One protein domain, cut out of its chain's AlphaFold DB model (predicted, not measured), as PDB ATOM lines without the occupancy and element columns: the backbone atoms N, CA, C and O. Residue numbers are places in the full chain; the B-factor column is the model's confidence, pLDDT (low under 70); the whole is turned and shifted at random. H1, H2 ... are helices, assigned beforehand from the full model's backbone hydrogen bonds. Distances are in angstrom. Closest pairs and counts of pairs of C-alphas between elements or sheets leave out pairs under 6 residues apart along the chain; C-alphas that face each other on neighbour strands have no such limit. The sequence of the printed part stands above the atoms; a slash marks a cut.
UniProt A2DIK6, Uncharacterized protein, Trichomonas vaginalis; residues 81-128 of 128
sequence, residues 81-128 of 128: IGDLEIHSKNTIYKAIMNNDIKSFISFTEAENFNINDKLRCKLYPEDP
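This is residues 81 to 128 of the 128 residues of an uncharacterized protein of Trichomonas vaginalis (UniProt A2DIK6). The model has little regular structure: a small hairpin of two short helices, H3 and H2, side by side, with a long unnamed stretch, residues 109 to 128, looping from the end of H3 back toward the one-turn helix H1. The printed part has 48 residues with three named helices, H1, H2, H3 in chain order, holding 19 residues, and no named strand; the class is all helix. It is only just compact, close to loose, with a radius of gyration of the C-alphas of 11.4 A and spans of 28 by 22 by 18 A.

H3, residues 101 to 108, and H2, residues 92 to 98, form a helical hairpin and touch, the closest C-alphas being those of Ala 95 and Phe 104, 5.5 A apart. They run opposite ways at a shallow tilt of 14 degrees. H1, residues 81 to 84, is apart from both. In H2 and H3 every O i to N i+4 pair is within hydrogen-bond range; H1 is too short for such a pair.

H3 measures 10.6 A from C-alpha 101 to C-alpha 108 at (10.333, 10.460, 25.812), H2 10.0 A and H1 5.5 A, from C-alpha 81 at (2.297, 33.461, 17.861).

The C-alphas farthest apart, Glu 111 and Pro 128, are 31.1 A apart. The printed part has no cut. The link H2 to H3 is tight, H1 to H2 short. Residues 81 to 83 and 127 to 128 have pLDDT under 70.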
ATOM      1  N   ILE A  81       2.996  34.498  18.636       65.31
ATOM      2  CA  ILE A  81       2.297  33.461  17.861       65.31
ATOM      3  C   ILE A  81       2.775  32.050  18.250       65.31
ATOM      4  O   ILE A  81       1.969  31.119  18.274       65.31
ATOM      5  N   GLY A  82       4.056  31.896  18.612       64.38
ATOM      6  CA  GLY A  82       4.643  30.614  19.010       64.38
ATOM      7  C   GLY A  82       3.955  29.964  20.214       64.38
ATOM      8  O   GLY A  82       3.788  28.744  20.230       64.38
ATOM      9  N   ASP A  83       3.458  30.765  21.161       67.81
ATOM     10  CA  ASP A  83       2.767  30.270  22.360       67.81
ATOM     11  C   ASP A  83       1.419  29.621  22.023       67.81
ATOM     12  O   ASP A  83       0.939  28.763  22.754       67.81
ATOM     13  N   LEU A  84       0.802  30.004  20.905       74.44
ATOM     14  CA  LEU A  84      -0.537  29.562  20.513       74.44
ATOM     15  C   LEU A  84      -0.521  28.286  19.662       74.44
ATOM     16  O   LEU A  84      -1.556  27.644  19.482       74.44
ATOM     17  N   GLU A  85       0.637  27.928  19.103       76.69
ATOM     18  CA  GLU A  85       0.807  26.783  18.197       76.69
ATOM     19  C   GLU A  85       1.320  25.518  18.893       76.69
ATOM     20  O   GLU A  85       1.494  24.475  18.255       76.69
ATOM     21  N   ILE A  86       1.540  25.560  20.205       81.62
ATOM     22  CA  ILE A  86       2.123  24.435  20.944       81.62
ATOM     23  C   ILE A  86       1.289  23.145  20.851       81.62
ATOM     24  O   ILE A  86       1.843  22.054  20.986       81.62
ATOM     25  N   HIS A  87      -0.019  23.250  20.570       81.75
ATOM     26  CA  HIS A  87      -0.936  22.111  20.400       81.75
ATOM     27  C   HIS A  87      -1.281  21.793  18.937       81.75
ATOM     28  O   HIS A  87      -1.995  20.820  18.685       81.75
ATOM     29  N   SER A  88      -0.828  22.592  17.962       72.12
ATOM     30  CA  SER A  88      -1.164  22.382  16.544       72.12
ATOM     31  C   SER A  88      -0.213  21.392  15.858       72.12
ATOM     32  O   SER A  88      -0.651  20.599  15.019       72.12
ATOM     33  N   LYS A  89       1.064  21.380  16.255       74.44
ATOM     34  CA  LYS A  89       2.121  20.511  15.704       74.44
ATOM     35  C   LYS A  89       2.150  19.129  16.380       74.44
ATOM     36  O   LYS A  89       1.511  18.913  17.409       74.44
ATOM     37  N   ASN A  90       2.881  18.177  15.792       76.12
ATOM     38  CA  ASN A  90       3.175  16.881  16.417       76.12
ATOM     39  C   ASN A  90       4.181  17.079  17.568       76.12
ATOM     40  O   ASN A  90       5.376  16.860  17.394       76.12
ATOM     41  N   THR A  91       3.707  17.592  18.703       89.38
ATOM     42  CA  THR A  91       4.514  17.923  19.887       89.38
ATOM     43  C   THR A  91       4.134  17.040  21.071       89.38
ATOM     44  O   THR A  91       2.989  16.591  21.190       89.38
ATOM     45  N   ILE A  92       5.065  16.886  22.015       91.62
ATOM     46  CA  ILE A  92       4.790  16.244  23.308       91.62
ATOM     47  C   ILE A  92       3.650  16.951  24.063       91.62
ATOM     48  O   ILE A  92       2.811  16.294  24.673       91.62
ATOM     49  N   TYR A  93       3.526  18.278  23.932       90.56
ATOM     50  CA  TYR A  93       2.444  19.058  24.546       90.56
ATOM     51  C   TYR A  93       1.060  18.679  24.008       90.56
ATOM     52  O   TYR A  93       0.099  18.595  24.773       90.56
ATOM     53  N   LYS A  94       0.942  18.401  22.702       90.94
ATOM     54  CA  LYS A  94      -0.302  17.895  22.105       90.94
ATOM     55  C   LYS A  94      -0.626  16.483  22.592       90.94
ATOM     56  O   LYS A  94      -1.803  16.186  22.815       90.94
ATOM     57  N   ALA A  95       0.388  15.630  22.751       93.44
ATOM     58  CA  ALA A  95       0.208  14.283  23.284       93.44
ATOM     59  C   ALA A  95      -0.322  14.329  24.729       93.44
ATOM     60  O   ALA A  95      -1.336  13.701  25.022       93.44
ATOM     61  N   ILE A  96       0.276  15.168  25.585       91.38
ATOM     62  CA  ILE A  96      -0.182  15.401  26.965       91.38
ATOM     63  C   ILE A  96      -1.626  15.925  26.978       91.38
ATOM     64  O   ILE A  96      -2.487  15.342  27.631       91.38
ATOM     65  N   MET A  97      -1.920  16.980  26.206       90.31
ATOM     66  CA  MET A  97      -3.256  17.591  26.147       90.31
ATOM     67  C   MET A  97      -4.364  16.587  25.786       90.31
ATOM     68  O   MET A  97      -5.476  16.654  26.314       90.31
ATOM     69  N   ASN A  98      -4.071  15.670  24.862       91.31
ATOM     70  CA  ASN A  98      -5.039  14.699  24.353       91.31
ATOM     71  C   ASN A  98      -4.993  13.349  25.072       91.31
ATOM     72  O   ASN A  98      -5.757  12.457  24.703       91.31
ATOM     73  N   ASN A  99      -4.148  13.202  26.099       92.50
ATOM     74  CA  ASN A  99      -3.895  11.930  26.772       92.50
ATOM     75  C   ASN A  99      -3.471  10.811  25.792       92.50
ATOM     76  O   ASN A  99      -3.904   9.663  25.904       92.50
ATOM     77  N   ASP A 100      -2.650  11.153  24.794       94.94
ATOM     78  CA  ASP A 100      -2.098  10.208  23.822       94.94
ATOM     79  C   ASP A 100      -0.813   9.573  24.369       94.94
ATOM     80  O   ASP A 100       0.302  10.049  24.145       94.94
ATOM     81  N   ILE A 101      -0.999   8.475  25.102       96.81
ATOM     82  CA  ILE A 101       0.079   7.734  25.768       96.81
ATOM     83  C   ILE A 101       1.114   7.217  24.760       96.81
ATOM     84  O   ILE A 101       2.307   7.227  25.050       96.81
ATOM     85  N   LYS A 102       0.680   6.784  23.567       96.69
ATOM     86  CA  LYS A 102       1.585   6.199  22.567       96.69
ATOM     87  C   LYS A 102       2.552   7.246  22.028       96.69
ATOM     88  O   LYS A 102       3.758   7.017  22.028       96.69
ATOM     89  N   SER A 103       2.024   8.398  21.612       95.56
ATOM     90  CA  SER A 103       2.860   9.501  21.132       95.56
ATOM     91  C   SER A 103       3.760  10.033  22.245       95.56
ATOM     92  O   SER A 103       4.932  10.298  22.000       95.56
ATOM     93  N   PHE A 104       3.245  10.139  23.475       95.62
ATOM     94  CA  PHE A 104       4.031  10.586  24.625       95.62
ATOM     95  C   PHE A 104       5.264   9.703  24.871       95.62
ATOM     96  O   PHE A 104       6.367  10.238  24.930       95.62
ATOM     97  N   ILE A 105       5.099   8.373  24.925       96.56
ATOM     98  CA  ILE A 105       6.220   7.431  25.097       96.56
ATOM     99  C   ILE A 105       7.260   7.621  23.985       96.56
ATOM    100  O   ILE A 105       8.445   7.788  24.271       96.56
ATOM    101  N   SER A 106       6.812   7.702  22.727       96.38
ATOM    102  CA  SER A 106       7.715   7.915  21.591       96.38
ATOM    103  C   SER A 106       8.514   9.218  21.693       96.38
ATOM    104  O   SER A 106       9.655   9.248  21.241       96.38
ATOM    105  N   PHE A 107       7.946  10.289  22.260       95.19
ATOM    106  CA  PHE A 107       8.688  11.530  22.492       95.19
ATOM    107  C   PHE A 107       9.719  11.386  23.611       95.19
ATOM    108  O   PHE A 107      10.795  11.958  23.495       95.19
ATOM    109  N   THR A 108       9.412  10.640  24.676       95.56
ATOM    110  CA  THR A 108      10.333  10.460  25.812       95.56
ATOM    111  C   THR A 108      11.510   9.530  25.512       95.56
ATOM    112  O   THR A 108      12.539   9.629  26.171       95.56
ATOM    113  N   GLU A 109      11.374   8.642  24.524       96.62
ATOM    114  CA  GLU A 109      12.435   7.718  24.088       96.62
ATOM    115  C   GLU A 109      13.349   8.312  23.000       96.62
ATOM    116  O   GLU A 109      14.353   7.701  22.636       96.62
ATOM    117  N   ALA A 110      13.018   9.489  22.458       95.00
ATOM    118  CA  ALA A 110      13.818  10.132  21.423       95.00
ATOM    119  C   ALA A 110      15.167  10.623  21.980       95.00
ATOM    120  O   ALA A 110      15.222  11.204  23.061       95.00
ATOM    121  N   GLU A 111      16.257  10.462  21.218       95.25
ATOM    122  CA  GLU A 111      17.618  10.853  21.644       95.25
ATOM    123  C   GLU A 111      17.740  12.335  22.036       95.25
ATOM    124  O   GLU A 111      18.587  12.704  22.845       95.25
ATOM    125  N   ASN A 112      16.895  13.192  21.462       91.44
ATOM    126  CA  ASN A 112      16.868  14.628  21.720       91.44
ATOM    127  C   ASN A 112      15.911  15.039  22.853       91.44
ATOM    128  O   ASN A 112      15.721  16.237  23.067       91.44
ATOM    129  N   PHE A 113      15.285  14.090  23.552       94.31
ATOM    130  CA  PHE A 113      14.422  14.394  24.685       94.31
ATOM    131  C   PHE A 113      15.242  14.910  25.871       94.31
ATOM    132  O   PHE A 113      16.171  14.255  26.342       94.31
ATOM    133  N   ASN A 114      14.861  16.072  26.398       93.81
ATOM    134  CA  ASN A 114      15.454  16.631  27.604       93.81
ATOM    135  C   ASN A 114      14.404  16.735  28.713       93.81
ATOM    136  O   ASN A 114      13.474  17.535  28.648       93.81
ATOM    137  N   ILE A 115      14.605  15.968  29.787       91.62
ATOM    138  CA  ILE A 115      13.725  15.967  30.965       91.62
ATOM    139  C   ILE A 115      13.656  17.331  31.672       91.62
ATOM    140  O   ILE A 115      12.705  17.604  32.401       91.62
ATOM    141  N   ASN A 116      14.653  18.192  31.462       92.00
ATOM    142  CA  ASN A 116      14.713  19.520  32.068       92.00
ATOM    143  C   ASN A 116      14.027  20.604  31.222       92.00
ATOM    144  O   ASN A 116      14.032  21.770  31.627       92.00
ATOM    145  N   ASP A 117      13.463  20.257  30.061       87.12
ATOM    146  CA  ASP A 117      12.753  21.221  29.226       87.12
ATOM    147  C   ASP A 117      11.482  21.706  29.932       87.12
ATOM    148  O   ASP A 117      10.607  20.929  30.318       87.12
ATOM    149  N   LYS A 118      11.376  23.028  30.089       86.50
ATOM    150  CA  LYS A 118      10.211  23.694  30.679       86.50
ATOM    151  C   LYS A 118       9.417  24.421  29.604       86.50
ATOM    152  O   LYS A 118       9.983  25.169  28.805       86.50
ATOM    153  N   LEU A 119       8.095  24.272  29.639       85.06
ATOM    154  CA  LEU A 119       7.197  25.044  28.788       85.06
ATOM    155  C   LEU A 119       7.000  26.443  29.378       85.06
ATOM    156  O   LEU A 119       6.387  26.595  30.428       85.06
ATOM    157  N   ARG A 120       7.471  27.470  28.671       82.81
ATOM    158  CA  ARG A 120       7.066  28.859  28.914       82.81
ATOM    159  C   ARG A 120       6.022  29.225  27.872       82.81
ATOM    160  O   ARG A 120       6.345  29.255  26.691       82.81
ATOM    161  N   CYS A 121       4.778  29.425  28.293       84.62
ATOM    162  CA  CYS A 121       3.675  29.685  27.373       84.62
ATOM    163  C   CYS A 121       2.546  30.445  28.071       84.62
ATOM    164  O   CYS A 121       2.037  29.987  29.090       84.62
ATOM    165  N   LYS A 122       2.083  31.542  27.458       84.44
ATOM    166  CA  LYS A 122       0.962  32.355  27.968       84.44
ATOM    167  C   LYS A 122      -0.396  31.635  27.998       84.44
ATOM    168  O   LYS A 122      -1.353  32.170  28.552       84.44
ATOM    169  N   LEU A 123      -0.513  30.452  27.380       86.50
ATOM    170  CA  LEU A 123      -1.715  29.620  27.490       86.50
ATOM    171  C   LEU A 123      -1.850  28.983  28.873       86.50
ATOM    172  O   LEU A 123      -2.964  28.658  29.258       86.50
ATOM    173  N   TYR A 124      -0.760  28.794  29.611       87.56
ATOM    174  CA  TYR A 124      -0.766  28.169  30.932       87.56
ATOM    175  C   TYR A 124      -0.503  29.214  32.024       87.56
ATOM    176  O   TYR A 124       0.060  30.270  31.725       87.56
ATOM    177  N   PRO A 125      -0.941  28.970  33.273       85.06
ATOM    178  CA  PRO A 125      -0.563  29.819  34.398       85.06
ATOM    179  C   PRO A 125       0.962  29.844  34.556       85.06
ATOM    180  O   PRO A 125       1.633  28.845  34.291       85.06
ATOM    181  N   GLU A 126       1.501  30.981  34.989       76.44
ATOM    182  CA  GLU A 126       2.900  31.052  35.408       76.44
ATOM    183  C   GLU A 126       3.075  30.271  36.718       76.44
ATOM    184  O   GLU A 126       2.197  30.306  37.586       76.44
ATOM    185  N   ASP A 127       4.189  29.541  36.839       64.38
ATOM    186  CA  ASP A 127       4.550  28.881  38.095       64.38
ATOM    187  C   ASP A 127       4.734  29.956  39.194       64.38
ATOM    188  O   ASP A 127       5.389  30.969  38.926       64.38
ATOM    189  N   PRO A 128       4.154  29.766  40.397       54.75
ATOM    190  CA  PRO A 128       4.262  30.709  41.513       54.75
ATOM    191  C   PRO A 128       5.666  30.805  42.125       54.75
ATOM    192  O   PRO A 128       6.440  29.820  42.050       54.75
TER     193      PRO A 128